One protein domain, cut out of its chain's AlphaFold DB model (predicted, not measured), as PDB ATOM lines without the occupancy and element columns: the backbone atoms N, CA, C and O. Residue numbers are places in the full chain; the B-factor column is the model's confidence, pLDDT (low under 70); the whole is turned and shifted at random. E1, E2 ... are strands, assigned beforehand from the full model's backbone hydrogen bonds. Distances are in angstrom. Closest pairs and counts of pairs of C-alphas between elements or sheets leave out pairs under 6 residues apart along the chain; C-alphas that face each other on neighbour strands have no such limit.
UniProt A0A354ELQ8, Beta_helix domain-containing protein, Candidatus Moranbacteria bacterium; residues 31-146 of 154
ATOM      1  N   LYS A  31     165.170  99.818 151.669       72.38
ATOM      2  CA  LYS A  31     165.723 101.117 151.275       72.38
ATOM      3  C   LYS A  31     164.750 101.797 150.300       72.38
ATOM      4  O   LYS A  31     164.722 101.444 149.117       72.38
ATOM      5  N   ARG A  32     163.916 102.715 150.796       80.19
ATOM      6  CA  ARG A  32     162.917 103.494 150.045       80.19
ATOM      7  C   ARG A  32     163.053 104.977 150.391       80.19
ATOM      8  O   ARG A  32     163.450 105.295 151.506       80.19
ATOM      9  N   GLY A  33     162.703 105.861 149.460       76.81
ATOM     10  CA  GLY A  33     162.804 107.311 149.622       76.81
ATOM     11  C   GLY A  33     164.245 107.734 149.828       76.81
ATOM     12  O   GLY A  33     164.637 108.091 150.934       76.81
ATOM     13  N   GLY A  34     165.034 107.631 148.761       80.69
ATOM     14  CA  GLY A  34     166.485 107.648 148.807       80.69
ATOM     15  C   GLY A  34     167.094 108.909 149.394       80.69
ATOM     16  O   GLY A  34     168.241 108.790 149.782       80.69
ATOM     17  N   GLY A  35     166.378 110.035 149.493       84.38
ATOM     18  CA  GLY A  35     166.693 111.193 150.341       84.38
ATOM     19  C   GLY A  35     165.637 111.436 151.424       84.38
ATOM     20  O   GLY A  35     165.975 111.684 152.583       84.38
ATOM     21  N   LEU A  36     164.356 111.322 151.065       86.06
ATOM     22  CA  LEU A  36     163.232 111.478 151.984       86.06
ATOM     23  C   LEU A  36     162.135 110.442 151.725       86.06
ATOM     24  O   LEU A  36     161.701 110.236 150.592       86.06
ATOM     25  N   PHE A  37     161.635 109.847 152.805       86.50
ATOM     26  CA  PHE A  37     160.547 108.876 152.781       86.50
ATOM     27  C   PHE A  37     159.384 109.354 153.655       86.50
ATOM     28  O   PHE A  37     159.548 109.569 154.858       86.50
ATOM     29  N   ILE A  38     158.204 109.537 153.057       86.31
ATOM     30  CA  ILE A  38     157.005 110.015 153.755       86.31
ATOM     31  C   ILE A  38     155.850 109.051 153.498       86.31
ATOM     32  O   ILE A  38     155.476 108.793 152.356       86.31
ATOM     33  N   VAL A  39     155.255 108.558 154.586       89.69
ATOM     34  CA  VAL A  39     154.165 107.576 154.558       89.69
ATOM     35  C   VAL A  39     153.013 108.030 155.435       89.69
ATOM     36  O   VAL A  39     153.241 108.481 156.562       89.69
ATOM     37  N   ASN A  40     151.777 107.866 154.956       92.75
ATOM     38  CA  ASN A  40     150.556 108.102 155.736       92.75
ATOM     39  C   ASN A  40     150.501 109.510 156.361       92.75
ATOM     40  O   ASN A  40     150.072 109.686 157.505       92.75
ATOM     41  N   LYS A  41     150.980 110.533 155.640       91.31
ATOM     42  CA  LYS A  41     150.952 111.931 156.095       91.31
ATOM     43  C   LYS A  41     150.019 112.779 155.240       91.31
ATOM     44  O   LYS A  41     149.761 112.487 154.076       91.31
ATOM     45  N   LYS A  42     149.529 113.861 155.839       97.06
ATOM     46  CA  LYS A  42     148.712 114.874 155.172       97.06
ATOM     47  C   LYS A  42     149.345 116.254 155.328       97.06
ATOM     48  O   LYS A  42     150.118 116.446 156.271       97.06
ATOM     49  N   ASN A  43     148.985 117.183 154.445       96.31
ATOM     50  CA  ASN A  43     149.314 118.610 154.536       96.31
ATOM     51  C   ASN A  43     150.826 118.837 154.702       96.31
ATOM     52  O   ASN A  43     151.289 119.401 155.696       96.31
ATOM     53  N   LYS A  44     151.613 118.305 153.761       91.69
ATOM     54  CA  LYS A  44     153.076 118.438 153.768       91.69
ATOM     55  C   LYS A  44     153.524 119.429 152.714       91.69
ATOM     56  O   LYS A  44     153.067 119.369 151.582       91.69
ATOM     57  N   ILE A  45     154.445 120.300 153.106       92.69
ATOM     58  CA  ILE A  45     155.093 121.261 152.223       92.69
ATOM     59  C   ILE A  45     156.590 120.972 152.267       92.69
ATOM     60  O   ILE A  45     157.170 120.879 153.350       92.69
ATOM     61  N   ILE A  46     157.183 120.799 151.092       89.44
ATOM     62  CA  ILE A  46     158.625 120.708 150.878       89.44
ATOM     63  C   ILE A  46     158.981 121.827 149.915       89.44
ATOM     64  O   ILE A  46     158.414 121.903 148.824       89.44
ATOM     65  N   ASN A  47     159.885 122.712 150.322       91.12
ATOM     66  CA  ASN A  47     160.249 123.859 149.514       91.12
ATOM     67  C   ASN A  47     161.715 124.247 149.669       91.12
ATOM     68  O   ASN A  47     162.246 124.187 150.772       91.12
ATOM     69  N   ASN A  48     162.322 124.723 148.579       88.81
ATOM     70  CA  ASN A  48     163.702 125.226 148.544       88.81
ATOM     71  C   ASN A  48     164.783 124.198 148.920       88.81
ATOM     72  O   ASN A  48     165.863 124.586 149.374       88.81
ATOM     73  N   GLU A  49     164.516 122.909 148.702       87.44
ATOM     74  CA  GLU A  49     165.456 121.836 149.026       87.44
ATOM     75  C   GLU A  49     166.141 121.269 147.779       87.44
ATOM     76  O   GLU A  49     165.620 121.306 146.659       87.44
ATOM     77  N   ILE A  50     167.333 120.709 147.990       90.12
ATOM     78  CA  ILE A  50     168.104 120.022 146.953       90.12
ATOM     79  C   ILE A  50     168.280 118.562 147.368       90.12
ATOM     80  O   ILE A  50     168.933 118.268 148.371       90.12
ATOM     81  N   PHE A  51     167.732 117.658 146.560       89.50
ATOM     82  CA  PHE A  51     167.899 116.212 146.651       89.50
ATOM     83  C   PHE A  51     168.960 115.797 145.639       89.50
ATOM     84  O   PHE A  51     168.735 115.877 144.428       89.50
ATOM     85  N   ILE A  52     170.126 115.385 146.131       89.25
ATOM     86  CA  ILE A  52     171.307 115.168 145.301       89.25
ATOM     87  C   ILE A  52     171.947 113.814 145.558       89.25
ATOM     88  O   ILE A  52     172.230 113.469 146.700       89.25
ATOM     89  N   MET A  53     172.223 113.074 144.482       88.81
ATOM     90  CA  MET A  53     172.947 111.798 144.540       88.81
ATOM     91  C   MET A  53     172.347 110.782 145.519       88.81
ATOM     92  O   MET A  53     173.048 109.936 146.081       88.81
ATOM     93  N   ASN A  54     171.032 110.847 145.704       86.06
ATOM     94  CA  ASN A  54     170.308 109.875 146.492       86.06
ATOM     95  C   ASN A  54     170.012 108.635 145.663       86.06
ATOM     96  O   ASN A  54     169.741 108.744 144.471       86.06
ATOM     97  N   GLY A  55     169.999 107.452 146.273       81.62
ATOM     98  CA  GLY A  55     169.506 106.293 145.549       81.62
ATOM     99  C   GLY A  55     170.013 104.935 145.985       81.62
ATOM    100  O   GLY A  55     170.242 104.685 147.165       81.62
ATOM    101  N   LEU A  56     170.111 104.041 144.992       81.06
ATOM    102  CA  LEU A  56     170.187 102.581 145.160       81.06
ATOM    103  C   LEU A  56     169.011 102.036 145.987       81.06
ATOM    104  O   LEU A  56     169.138 101.071 146.744       81.06
ATOM    105  N   VAL A  57     167.858 102.682 145.824       85.62
ATOM    106  CA  VAL A  57     166.605 102.370 146.505       85.62
ATOM    107  C   VAL A  57     165.591 101.785 145.535       85.62
ATOM    108  O   VAL A  57     165.702 101.912 144.312       85.62
ATOM    109  N   LYS A  58     164.574 101.133 146.090       90.62
ATOM    110  CA  LYS A  58     163.454 100.616 145.304       90.62
ATOM    111  C   LYS A  58     162.567 101.766 144.813       90.62
ATOM    112  O   LYS A  58     162.322 101.896 143.620       90.62
ATOM    113  N   ASP A  59     162.182 102.647 145.719       92.00
ATOM    114  CA  ASP A  59     161.103 103.607 145.502       92.00
ATOM    115  C   ASP A  59     161.625 105.026 145.720       92.00
ATOM    116  O   ASP A  59     162.130 105.295 146.806       92.00
ATOM    117  N   GLY A  60     161.508 105.905 144.720       93.69
ATOM    118  CA  GLY A  60     161.775 107.344 144.830       93.69
ATOM    119  C   GLY A  60     163.215 107.684 145.201       93.69
ATOM    120  O   GLY A  60     163.557 107.707 146.380       93.69
ATOM    121  N   GLY A  61     164.071 107.973 144.218       92.19
ATOM    122  CA  GLY A  61     165.499 108.172 144.472       92.19
ATOM    123  C   GLY A  61     165.755 109.404 145.330       92.19
ATOM    124  O   GLY A  61     166.426 109.287 146.340       92.19
ATOM    125  N   GLY A  62     165.166 110.554 145.007       93.06
ATOM    126  CA  GLY A  62     165.181 111.732 145.878       93.06
ATOM    127  C   GLY A  62     164.103 111.653 146.957       93.06
ATOM    128  O   GLY A  62     164.410 111.620 148.148       93.06
ATOM    129  N   ILE A  63     162.832 111.587 146.550       93.06
ATOM    130  CA  ILE A  63     161.694 111.514 147.479       93.06
ATOM    131  C   ILE A  63     160.777 110.347 147.131       93.06
ATOM    132  O   ILE A  63     160.442 110.128 145.968       93.06
ATOM    133  N   TYR A  64     160.290 109.655 148.157       93.56
ATOM    134  CA  TYR A  64     159.168 108.737 148.037       93.56
ATOM    135  C   TYR A  64     157.999 109.157 148.931       93.56
ATOM    136  O   TYR A  64     158.145 109.252 150.155       93.56
ATOM    137  N   PHE A  65     156.832 109.355 148.317       94.75
ATOM    138  CA  PHE A  65     155.556 109.520 149.006       94.75
ATOM    139  C   PHE A  65     154.695 108.269 148.852       94.75
ATOM    140  O   PHE A  65     154.380 107.860 147.735       94.75
ATOM    141  N   ASN A  66     154.256 107.706 149.977       95.31
ATOM    142  CA  ASN A  66     153.307 106.601 150.010       95.31
ATOM    143  C   ASN A  66     152.054 106.983 150.796       95.31
ATOM    144  O   ASN A  66     152.144 107.393 151.956       95.31
ATOM    145  N   ASN A  67     150.883 106.831 150.181       97.12
ATOM    146  CA  ASN A  67     149.596 107.078 150.829       97.12
ATOM    147  C   ASN A  67     149.515 108.459 151.517       97.12
ATOM    148  O   ASN A  67     149.109 108.592 152.675       97.12
ATOM    149  N   CYS A  68     149.985 109.497 150.822       96.50
ATOM    150  CA  CYS A  68     149.993 110.870 151.324       96.50
ATOM    151  C   CYS A  68     148.888 111.713 150.681       96.50
ATOM    152  O   CYS A  68     148.477 111.460 149.550       96.50
ATOM    153  N   LYS A  69     148.403 112.732 151.400       98.50
ATOM    154  CA  LYS A  69     147.356 113.640 150.898       98.50
ATOM    155  C   LYS A  69     147.751 115.106 151.035       98.50
ATOM    156  O   LYS A  69     148.368 115.461 152.038       98.50
ATOM    157  N   ASN A  70     147.345 115.956 150.093       98.12
ATOM    158  CA  ASN A  70     147.583 117.406 150.132       98.12
ATOM    159  C   ASN A  70     149.075 117.727 150.326       98.12
ATOM    160  O   ASN A  70     149.493 118.271 151.353       98.12
ATOM    161  N   VAL A  71     149.890 117.283 149.375       97.31
ATOM    162  CA  VAL A  71     151.344 117.467 149.402       97.31
ATOM    163  C   VAL A  71     151.725 118.538 148.394       97.31
ATOM    164  O   VAL A  71     151.288 118.484 147.251       97.31
ATOM    165  N   ILE A  72     152.573 119.476 148.804       98.25
ATOM    166  CA  ILE A  72     153.148 120.498 147.933       98.25
ATOM    167  C   ILE A  72     154.664 120.327 147.935       98.25
ATOM    168  O   ILE A  72     155.299 120.401 148.988       98.25
ATOM    169  N   VAL A  73     155.240 120.118 146.756       97.75
ATOM    170  CA  VAL A  73     156.685 120.158 146.515       97.75
ATOM    171  C   VAL A  73     156.946 121.328 145.584       97.75
ATOM    172  O   VAL A  73     156.449 121.327 144.461       97.75
ATOM    173  N   LYS A  74     157.689 122.338 146.038       97.19
ATOM    174  CA  LYS A  74     157.929 123.536 145.229       97.19
ATOM    175  C   LYS A  74     159.356 124.043 145.287       97.19
ATOM    176  O   LYS A  74     160.019 123.898 146.308       97.19
ATOM    177  N   ASP A  75     159.830 124.635 144.197       95.56
ATOM    178  CA  ASP A  75     161.147 125.285 144.135       95.56
ATOM    179  C   ASP A  75     162.298 124.349 144.577       95.56
ATOM    180  O   ASP A  75     163.256 124.757 145.234       95.56
ATOM    181  N   CYS A  76     162.175 123.052 144.272       95.06
ATOM    182  CA  CYS A  76     163.145 122.023 144.650       95.06
ATOM    183  C   CYS A  76     163.984 121.567 143.451       95.06
ATOM    184  O   CYS A  76     163.540 121.605 142.300       95.06
ATOM    185  N   ILE A  77     165.189 121.071 143.730       95.69
ATOM    186  CA  ILE A  77     166.081 120.494 142.719       95.69
ATOM    187  C   ILE A  77     166.322 119.020 143.032       95.69
ATOM    188  O   ILE A  77     166.731 118.668 144.136       95.69
ATOM    189  N   PHE A  78     166.124 118.169 142.033       95.88
ATOM    190  CA  PHE A  78     166.416 116.744 142.061       95.88
ATOM    191  C   PHE A  78     167.532 116.466 141.061       95.88
ATOM    192  O   PHE A  78     167.306 116.529 139.850       95.88
ATOM    193  N   PHE A  79     168.733 116.182 141.562       94.69
ATOM    194  CA  PHE A  79     169.927 115.998 140.745       94.69
ATOM    195  C   PHE A  79     170.611 114.655 141.000       94.69
ATOM    196  O   PHE A  79     170.961 114.335 142.135       94.69
ATOM    197  N   LEU A  80     170.864 113.889 139.934       94.19
ATOM    198  CA  LEU A  80     171.595 112.615 140.003       94.19
ATOM    199  C   LEU A  80     170.994 111.592 140.980       94.19
ATOM    200  O   LEU A  80     171.728 110.818 141.594       94.19
ATOM    201  N   ASN A  81     169.670 111.571 141.142       93.69
ATOM    202  CA  ASN A  81     169.028 110.592 142.013       93.69
ATOM    203  C   ASN A  81     168.693 109.292 141.260       93.69
ATOM    204  O   ASN A  81     168.397 109.312 140.066       93.69
ATOM    205  N   PHE A  82     168.743 108.157 141.959       93.44
ATOM    206  CA  PHE A  82     168.602 106.816 141.397       93.44
ATOM    207  C   PHE A  82     167.574 105.974 142.163       93.44
ATOM    208  O   PHE A  82     167.703 105.774 143.371       93.44
ATOM    209  N   ALA A  83     166.618 105.362 141.468       94.38
ATOM    210  CA  ALA A  83     165.722 104.364 142.061       94.38
ATOM    211  C   ALA A  83     165.300 103.288 141.058       94.38
ATOM    212  O   ALA A  83     165.670 103.325 139.885       94.38
ATOM    213  N   LYS A  84     164.512 102.300 141.497       95.38
ATOM    214  CA  LYS A  84     163.807 101.409 140.564       95.38
ATOM    215  C   LYS A  84     162.603 102.118 139.933       95.38
ATOM    216  O   LYS A  84     162.425 101.978 138.727       95.38
ATOM    217  N   TRP A  85     161.858 102.901 140.708       96.81
ATOM    218  CA  TRP A  85     160.759 103.754 140.241       96.81
ATOM    219  C   TRP A  85     160.956 105.186 140.709       96.81
ATOM    220  O   TRP A  85     161.272 105.392 141.881       96.81
ATOM    221  N   GLY A  86     160.757 106.156 139.814       97.62
ATOM    222  CA  GLY A  86     160.856 107.567 140.171       97.62
ATOM    223  C   GLY A  86     162.277 107.956 140.561       97.62
ATOM    224  O   GLY A  86     162.574 108.088 141.747       97.62
ATOM    225  N   GLY A  87     163.175 108.114 139.587       96.50
ATOM    226  CA  GLY A  87     164.586 108.398 139.866       96.50
ATOM    227  C   GLY A  87     164.754 109.648 140.725       96.50
ATOM    228  O   GLY A  87     165.437 109.605 141.741       96.50
ATOM    229  N   GLY A  88     164.049 110.730 140.395       96.88
ATOM    230  CA  GLY A  88     163.933 111.908 141.253       96.88
ATOM    231  C   GLY A  88     162.877 111.722 142.341       96.88
ATOM    232  O   GLY A  88     163.158 111.917 143.523       96.88
ATOM    233  N   MET A  89     161.665 111.323 141.960       97.75
ATOM    234  CA  MET A  89     160.548 111.202 142.892       97.75
ATOM    235  C   MET A  89     159.570 110.098 142.501       97.75
ATOM    236  O   MET A  89     159.242 109.937 141.329       97.75
ATOM    237  N   TYR A  90     159.044 109.383 143.492       98.06
ATOM    238  CA  TYR A  90     157.948 108.436 143.295       98.06
ATOM    239  C   TYR A  90     156.744 108.816 144.158       98.06
ATOM    240  O   TYR A  90     156.887 109.079 145.356       98.06
ATOM    241  N   LEU A  91     155.563 108.850 143.542       98.44
ATOM    242  CA  LEU A  91     154.276 108.995 144.214       98.44
ATOM    243  C   LEU A  91     153.514 107.676 144.103       98.44
ATOM    244  O   LEU A  91     153.195 107.240 142.998       98.44
ATOM    245  N   GLU A  92     153.181 107.070 145.238       98.31
ATOM    246  CA  GLU A  92     152.343 105.874 145.292       98.31
ATOM    247  C   GLU A  92     151.117 106.138 146.166       98.31
ATOM    248  O   GLU A  92     151.248 106.530 147.331       98.31
ATOM    249  N   LYS A  93     149.916 105.897 145.628       98.50
ATOM    250  CA  LYS A  93     148.647 106.001 146.377       98.50
ATOM    251  C   LYS A  93     148.403 107.385 146.990       98.50
ATOM    252  O   LYS A  93     147.815 107.505 148.061       98.50
ATOM    253  N   CYS A  94     148.900 108.441 146.353       98.56
ATOM    254  CA  CYS A  94     148.778 109.804 146.860       98.56
ATOM    255  C   CYS A  94     147.577 110.536 146.253       98.56
ATOM    256  O   CYS A  94     147.132 110.214 145.156       98.56
ATOM    257  N   SER A  95     147.062 111.545 146.956       98.56
ATOM    258  CA  SER A  95     145.972 112.392 146.452       98.56
ATOM    259  C   SER A  95     146.221 113.875 146.707       98.56
ATOM    260  O   SER A  95     146.734 114.245 147.764       98.56
ATOM    261  N   GLY A  96     145.858 114.734 145.753       98.38
ATOM    262  CA  GLY A  96     146.017 116.185 145.900       98.38
ATOM    263  C   GLY A  96     147.488 116.585 146.018       98.38
ATOM    264  O   GLY A  96     147.889 117.218 146.994       98.38
ATOM    265  N   VAL A  97     148.316 116.143 145.071       98.62
ATOM    266  CA  VAL A  97     149.753 116.451 145.061       98.62
ATOM    267  C   VAL A  97     150.024 117.564 144.062       98.62
ATOM    268  O   VAL A  97     149.624 117.464 142.907       98.62
ATOM    269  N   VAL A  98     150.737 118.604 144.483       98.69
ATOM    270  CA  VAL A  98     151.205 119.686 143.614       98.69
ATOM    271  C   VAL A  98     152.726 119.686 143.605       98.69
ATOM    272  O   VAL A  98     153.362 119.738 144.656       98.69
ATOM    273  N   ILE A  99     153.304 119.618 142.412       98.75
ATOM    274  CA  ILE A  99     154.743 119.683 142.170       98.75
ATOM    275  C   ILE A  99     154.976 120.877 141.257       98.75
ATOM    276  O   ILE A  99     154.547 120.867 140.104       98.75
ATOM    277  N   GLU A 100     155.616 121.912 141.777       98.56
ATOM    278  CA  GLU A 100     155.641 123.227 141.143       98.56
ATOM    279  C   GLU A 100     157.056 123.798 141.071       98.56
ATOM    280  O   GLU A 100     157.811 123.723 142.037       98.56
ATOM    281  N   ASN A 101     157.429 124.403 139.939       98.25
ATOM    282  CA  ASN A 101     158.726 125.073 139.759       98.25
ATOM    283  C   ASN A 101     159.946 124.201 140.137       98.25
ATOM    284  O   ASN A 101     160.986 124.717 140.549       98.25
ATOM    285  N   CYS A 102     159.838 122.876 140.036       98.38
ATOM    286  CA  CYS A 102     160.926 121.973 140.388       98.38
ATOM    287  C   CYS A 102     161.793 121.650 139.167       98.38
ATOM    288  O   CYS A 102     161.331 121.647 138.023       98.38
ATOM    289  N   ILE A 103     163.063 121.340 139.418       98.38
ATOM    290  CA  ILE A 103     164.019 120.942 138.382       98.38
ATOM    291  C   ILE A 103     164.439 119.495 138.629       98.38
ATOM    292  O   ILE A 103     165.004 119.179 139.672       98.38
ATOM    293  N   PHE A 104     164.209 118.628 137.646       98.50
ATOM    294  CA  PHE A 104     164.634 117.231 137.640       98.50
ATOM    295  C   PHE A 104     165.707 117.043 136.575       98.50
ATOM    296  O   PHE A 104     165.416 117.098 135.377       98.50
ATOM    297  N   VAL A 105     166.945 116.820 137.004       98.19
ATOM    298  CA  VAL A 105     168.100 116.694 136.117       98.19
ATOM    299  C   VAL A 105     168.943 115.458 136.418       98.19
ATOM    300  O   VAL A 105     169.281 115.189 137.570       98.19
ATOM    301  N   LEU A 106     169.320 114.722 135.368       97.50
ATOM    302  CA  LEU A 106     170.157 113.517 135.462       97.50
ATOM    303  C   LEU A 106     169.621 112.466 136.449       97.50
ATOM    304  O   LEU A 106     170.395 111.718 137.043       97.50
ATOM    305  N   ASN A 107     168.305 112.402 136.656       97.62
ATOM    306  CA  ASN A 107     167.718 111.376 137.506       97.62
ATOM    307  C   ASN A 107     167.471 110.092 136.713       97.62
ATOM    308  O   ASN A 107     167.091 110.124 135.541       97.62
ATOM    309  N   PHE A 108     167.670 108.958 137.372       97.50
ATOM    310  CA  PHE A 108     167.634 107.646 136.753       97.50
ATOM    311  C   PHE A 108     166.656 106.712 137.465       97.50
ATOM    312  O   PHE A 108     166.757 106.483 138.673       97.50
ATOM    313  N   ALA A 109     165.758 106.093 136.701       97.31
ATOM    314  CA  ALA A 109     164.925 104.998 137.175       97.31
ATOM    315  C   ALA A 109     165.240 103.701 136.425       97.31
ATOM    316  O   ALA A 109     165.185 103.637 135.200       97.31
ATOM    317  N   ARG A 110     165.489 102.609 137.156       96.75
ATOM    318  CA  ARG A 110     165.725 101.295 136.535       96.75
ATOM    319  C   ARG A 110     164.494 100.754 135.800       96.75
ATOM    320  O   ARG A 110     164.632  99.865 134.968       96.75
ATOM    321  N   ARG A 111     163.287 101.215 136.126       96.81
ATOM    322  CA  ARG A 111     162.066 100.824 135.420       96.81
ATOM    323  C   ARG A 111     161.348 102.025 134.840       96.81
ATOM    324  O   ARG A 111     161.418 102.216 133.632       96.81
ATOM    325  N   ASP A 112     160.691 102.809 135.684       97.56
ATOM    326  CA  ASP A 112     159.687 103.767 135.229       97.56
ATOM    327  C   ASP A 112     159.914 105.148 135.865       97.56
ATOM    328  O   ASP A 112     160.215 105.243 137.061       97.56
ATOM    329  N   GLY A 113     159.780 106.208 135.060       97.25
ATOM    330  CA  GLY A 113     159.827 107.604 135.504       97.25
ATOM    331  C   GLY A 113     161.201 108.059 135.986       97.25
ATOM    332  O   GLY A 113     161.434 108.162 137.189       97.25
ATOM    333  N   GLY A 114     162.125 108.351 135.067       97.38
ATOM    334  CA  GLY A 114     163.470 108.825 135.426       97.38
ATOM    335  C   GLY A 114     163.443 110.072 136.318       97.38
ATOM    336  O   GLY A 114     164.083 110.096 137.365       97.38
ATOM    337  N   GLY A 115     162.637 111.074 135.965       98.19
ATOM    338  CA  GLY A 115     162.333 112.217 136.824       98.19
ATOM    339  C   GLY A 115     161.319 111.850 137.906       98.19
ATOM    340  O   GLY A 115     161.653 111.820 139.091       98.19
ATOM    341  N   ILE A 116     160.083 111.568 137.496       98.62
ATOM    342  CA  ILE A 116     158.953 111.296 138.386       98.62
ATOM    343  C   ILE A 116     158.204 110.056 137.906       98.62
ATOM    344  O   ILE A 116     157.936 109.919 136.715       98.62
ATOM    345  N   SER A 117     157.811 109.184 138.829       98.50
ATOM    346  CA  SER A 117     156.788 108.165 138.577       98.50
ATOM    347  C   SER A 117     155.572 108.426 139.469       98.50
ATOM    348  O   SER A 117     155.715 108.780 140.644       98.50
ATOM    349  N   VAL A 118     154.377 108.297 138.898       98.56
ATOM    350  CA  VAL A 118     153.088 108.525 139.557       98.56
ATOM    351  C   VAL A 118     152.245 107.266 139.413       98.56
ATOM    352  O   VAL A 118     151.892 106.883 138.302       98.56
ATOM    353  N   SER A 119     151.926 106.615 140.529       98.44
ATOM    354  CA  SER A 119     151.278 105.303 140.541       98.44
ATOM    355  C   SER A 119     150.103 105.269 141.512       98.44
ATOM    356  O   SER A 119     150.248 105.611 142.691       98.44
ATOM    357  N   TYR A 120     148.931 104.854 141.028       98.56
ATOM    358  CA  TYR A 120     147.696 104.787 141.823       98.56
ATOM    359  C   TYR A 120     147.337 106.104 142.528       98.56
ATOM    360  O   TYR A 120     146.848 106.092 143.654       98.56
ATOM    361  N   CYS A 121     147.644 107.245 141.911       98.62
ATOM    362  CA  CYS A 121     147.402 108.561 142.493       98.62
ATOM    363  C   CYS A 121     146.166 109.242 141.897       98.62
ATOM    364  O   CYS A 121     145.728 108.931 140.791       98.62
ATOM    365  N   GLU A 122     145.652 110.234 142.616       98.44
ATOM    366  CA  GLU A 122     144.530 111.065 142.181       98.44
ATOM    367  C   GLU A 122     144.865 112.550 142.333       98.44
ATOM    368  O   GLU A 122     145.442 112.964 143.339       98.44
ATOM    369  N   ASN A 123     144.462 113.380 141.372       98.38
ATOM    370  CA  ASN A 123     144.624 114.837 141.441       98.38
ATOM    371  C   ASN A 123     146.093 115.240 141.680       98.38
ATOM    372  O   ASN A 123     146.442 115.831 142.707       98.38
ATOM    373  N   VAL A 124     146.965 114.880 140.736       98.56
ATOM    374  CA  VAL A 124     148.382 115.266 140.747       98.56
ATOM    375  C   VAL A 124     148.589 116.379 139.731       98.56
ATOM    376  O   VAL A 124     148.287 116.210 138.558       98.56
ATOM    377  N   THR A 125     149.116 117.519 140.161       98.62
ATOM    378  CA  THR A 125     149.421 118.653 139.284       98.62
ATOM    379  C   THR A 125     150.921 118.889 139.247       98.62
ATOM    380  O   THR A 125     151.541 119.168 140.270       98.62
ATOM    381  N   LEU A 126     151.497 118.800 138.057       98.50
ATOM    382  CA  LEU A 126     152.858 119.200 137.733       98.50
ATOM    383  C   LEU A 126     152.766 120.551 137.022       98.50
ATOM    384  O   LEU A 126     152.126 120.638 135.976       98.50
ATOM    385  N   LEU A 127     153.360 121.594 137.601       98.12
ATOM    386  CA  LEU A 127     153.276 122.961 137.098       98.12
ATOM    387  C   LEU A 127     154.663 123.598 136.965       98.12
ATOM    388  O   LEU A 127     155.375 123.761 137.954       98.12
ATOM    389  N   ARG A 128     155.035 124.012 135.750       98.00
ATOM    390  CA  ARG A 128     156.288 124.733 135.452       98.00
ATOM    391  C   ARG A 128     157.541 123.979 135.906       98.00
ATOM    392  O   ARG A 128     158.529 124.577 136.338       98.00
ATOM    393  N   ASN A 129     157.505 122.654 135.805       98.31
ATOM    394  CA  ASN A 129     158.651 121.810 136.120       98.31
ATOM    395  C   ASN A 129     159.582 121.695 134.913       98.31
ATOM    396  O   ASN A 129     159.136 121.608 133.771       98.31
ATOM    397  N   LYS A 130     160.888 121.653 135.170       98.31
ATOM    398  CA  LYS A 130     161.904 121.445 134.134       98.31
ATOM    399  C   LYS A 130     162.500 120.056 134.273       98.31
ATOM    400  O   LYS A 130     162.935 119.675 135.357       98.31
ATOM    401  N   PHE A 131     162.571 119.331 133.165       98.38
ATOM    402  CA  PHE A 131     163.155 117.998 133.109       98.38
ATOM    403  C   PHE A 131     164.287 117.969 132.089       98.38
ATOM    404  O   PHE A 131     164.081 118.342 130.936       98.38
ATOM    405  N   TRP A 132     165.477 117.526 132.495       97.69
ATOM    406  CA  TRP A 132     166.633 117.476 131.604       97.69
ATOM    407  C   TRP A 132     167.496 116.241 131.853       97.69
ATOM    408  O   TRP A 132     167.890 115.967 132.983       97.69
ATOM    409  N   LEU A 133     167.802 115.493 130.790       97.81
ATOM    410  CA  LEU A 133     168.681 114.316 130.840       97.81
ATOM    411  C   LEU A 133     168.279 113.270 131.897       97.81
ATOM    412  O   LEU A 133     169.129 112.558 132.425       97.81
ATOM    413  N   ASN A 134     166.990 113.175 132.231       98.44
ATOM    414  CA  ASN A 134     166.503 112.060 133.032       98.44
ATOM    415  C   ASN A 134     166.430 110.803 132.161       98.44
ATOM    416  O   ASN A 134     166.355 110.892 130.932       98.44
ATOM    417  N   PHE A 135     166.435 109.633 132.790       98.19
ATOM    418  CA  PHE A 135     166.433 108.365 132.076       98.19
ATOM    419  C   PHE A 135     165.629 107.295 132.810       98.19
ATOM    420  O   PHE A 135     165.763 107.117 134.023       98.19
ATOM    421  N   SER A 136     164.828 106.536 132.065       97.50
ATOM    422  CA  SER A 136     164.251 105.275 132.527       97.50
ATOM    423  C   SER A 136     164.310 104.203 131.450       97.50
ATOM    424  O   SER A 136     164.236 104.514 130.268       97.50
ATOM    425  N   PHE A 137     164.427 102.933 131.851       96.62
ATOM    426  CA  PHE A 137     164.556 101.828 130.891       96.62
ATOM    427  C   PHE A 137     163.243 101.378 130.243       96.62
ATOM    428  O   PHE A 137     163.290 100.799 129.161       96.62
ATOM    429  N   ARG A 138     162.091 101.550 130.905       96.50
ATOM    430  CA  ARG A 138     160.824 100.952 130.447       96.50
ATOM    431  C   ARG A 138     159.800 101.975 129.971       96.50
ATOM    432  O   ARG A 138     159.022 101.665 129.077       96.50
ATOM    433  N   SER A 139     159.769 103.154 130.580       95.62
ATOM    434  CA  SER A 139     158.752 104.164 130.291       95.62
ATOM    435  C   SER A 139     159.351 105.559 130.111       95.62
ATOM    436  O   SER A 139     160.548 105.700 129.856       95.62
ATOM    437  N   ASN A 140     158.511 106.593 130.186       95.31
ATOM    438  CA  ASN A 140     158.910 107.973 129.963       95.31
ATOM    439  C   ASN A 140     159.987 108.420 130.965       95.31
ATOM    440  O   ASN A 140     159.799 108.380 132.182       95.31
ATOM    441  N   SER A 141     161.100 108.914 130.427       96.44
ATOM    442  CA  SER A 141     162.251 109.356 131.212       96.44
ATOM    443  C   SER A 141     161.965 110.524 132.152       96.44
ATOM    444  O   SER A 141     162.642 110.661 133.163       96.44
ATOM    445  N   ASN A 142     160.988 111.377 131.853       97.38
ATOM    446  CA  ASN A 142     160.692 112.564 132.649       97.38
ATOM    447  C   ASN A 142     159.564 112.305 133.641       97.38
ATOM    448  O   ASN A 142     159.776 112.454 134.842       97.38
ATOM    449  N   VAL A 143     158.390 111.910 133.148       98.12
ATOM    450  CA  VAL A 143     157.206 111.663 133.976       98.12
ATOM    451  C   VAL A 143     156.486 110.422 133.473       98.12
ATOM    452  O   VAL A 143     155.966 110.409 132.360       98.12
ATOM    453  N   ASP A 144     156.434 109.402 134.316       98.00
ATOM    454  CA  ASP A 144     155.651 108.188 134.113       98.00
ATOM    455  C   ASP A 144     154.357 108.241 134.929       98.00
ATOM    456  O   ASP A 144     154.372 108.654 136.090       98.00
ATOM    457  N   ILE A 145     153.243 107.823 134.324       98.06
ATOM    458  CA  ILE A 145     151.922 107.812 134.958       98.06
ATOM    459  C   ILE A 145     151.306 106.427 134.774       98.06
ATOM    460  O   ILE A 145     151.084 105.979 133.650       98.06
ATOM    461  N   PHE A 146     150.992 105.768 135.886       97.88
ATOM    462  CA  PHE A 146     150.423 104.428 135.928       97.88
ATOM    463  C   PHE A 146     149.177 104.397 136.815       97.88
ATOM    464  O   PHE A 146     149.216 104.837 137.966       97.88
TER     465      PHE A 146
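AT A GLANCE: This is residues 31 to 146 of the 154 residues of the protein "Beta_helix domain-containing protein" of Candidatus Moranbacteria bacterium (UniProt A0A354ELQ8). The chain is wound in stacked turns, a solenoid of strands with four walls: E1 to E4, E5 to E8 and E9 to E12 each make a turn, E13 to E15 with residues 135 to 136 make another, and E16 ends the stack. Each wall is a parallel sheet, in the orders E1 E5 E9 E13 E16, E2 E6 E10 E14, E3 E7 E11 E15 and E4 E8 E12, and the last is partly face to face with the first. The printed part has 116 residues, with no named helix and with 16 named strands that follow the chain from E1 to E16; the class is all strand. It is compact, with a radius of gyration of the C-alphas of 11.8 A and spans of 31 by 24 by 22 A.

HOW THE PARTS SIT: The first sheet runs E1, residues 36 to 39, E5, residues 63 to 66, E9, residues 89 to 92, E13, residues 116 to 119, and E16, residues 143 to 146. In it N 64 and O 36, of the parallel E5 and E1, are within hydrogen-bond range at 2.9 A. The second runs E2, residues 42 to 47, E6, residues 69 to 74, E10, residues 95 to 100, and E14, residues 122 to 127; N 72 of E6 and O 44 of E2 are 2.8 A apart. The third runs E3, residues 50 to 52, E7, residues 77 to 79, E11, residues 103 to 105, and E15, residues 130 to 132; N 51 of E3 and O 77 of E7 are 2.8 A apart. E6 runs on into E7 across a break of 2 residues, at 80 degrees. The fourth runs E4, residues 57 to 59, E8, residues 82 to 85, and E12, residues 108 to 112; N 110 of E12 and O 83 of E8 are 2.8 A apart. E7 runs on into E8 at 98 degrees, again across 2 residues. The first and fourth sheets form a sandwich, two sheets face to face, 10.0 A centre to centre where they face, with best planes 5 degrees apart. Between E8 and E13 the closest C-alphas, of Trp 85 and Ser 117, are 6.2 A apart. Residues 135 to 136 pair in parallel with residues 108 to 109 of E12.

IN THESE COORDINATES: E1 begins at C-alpha 36, (163.232, 111.478, 151.984). C-alpha 63, where E5 begins, is at (161.694, 111.514, 147.479) and faces C-alpha 36 at 4.8 A. E16 ends at C-alpha 146, (150.423, 104.428, 135.928). From first to last C-alpha E2 measures 15.7 A, E6 15.6 A, E10 15.5 A and E14 15.6 A.

THE WHOLE: The C-alphas farthest apart, of Asn 43 and Phe 137, are 32.8 A apart. The printed part has no cut. The link from E15 to E16, 10 residues, is short but not tight; the other links are tight. The mean pLDDT of the printed part is 94.7, and no printed residue is under 70.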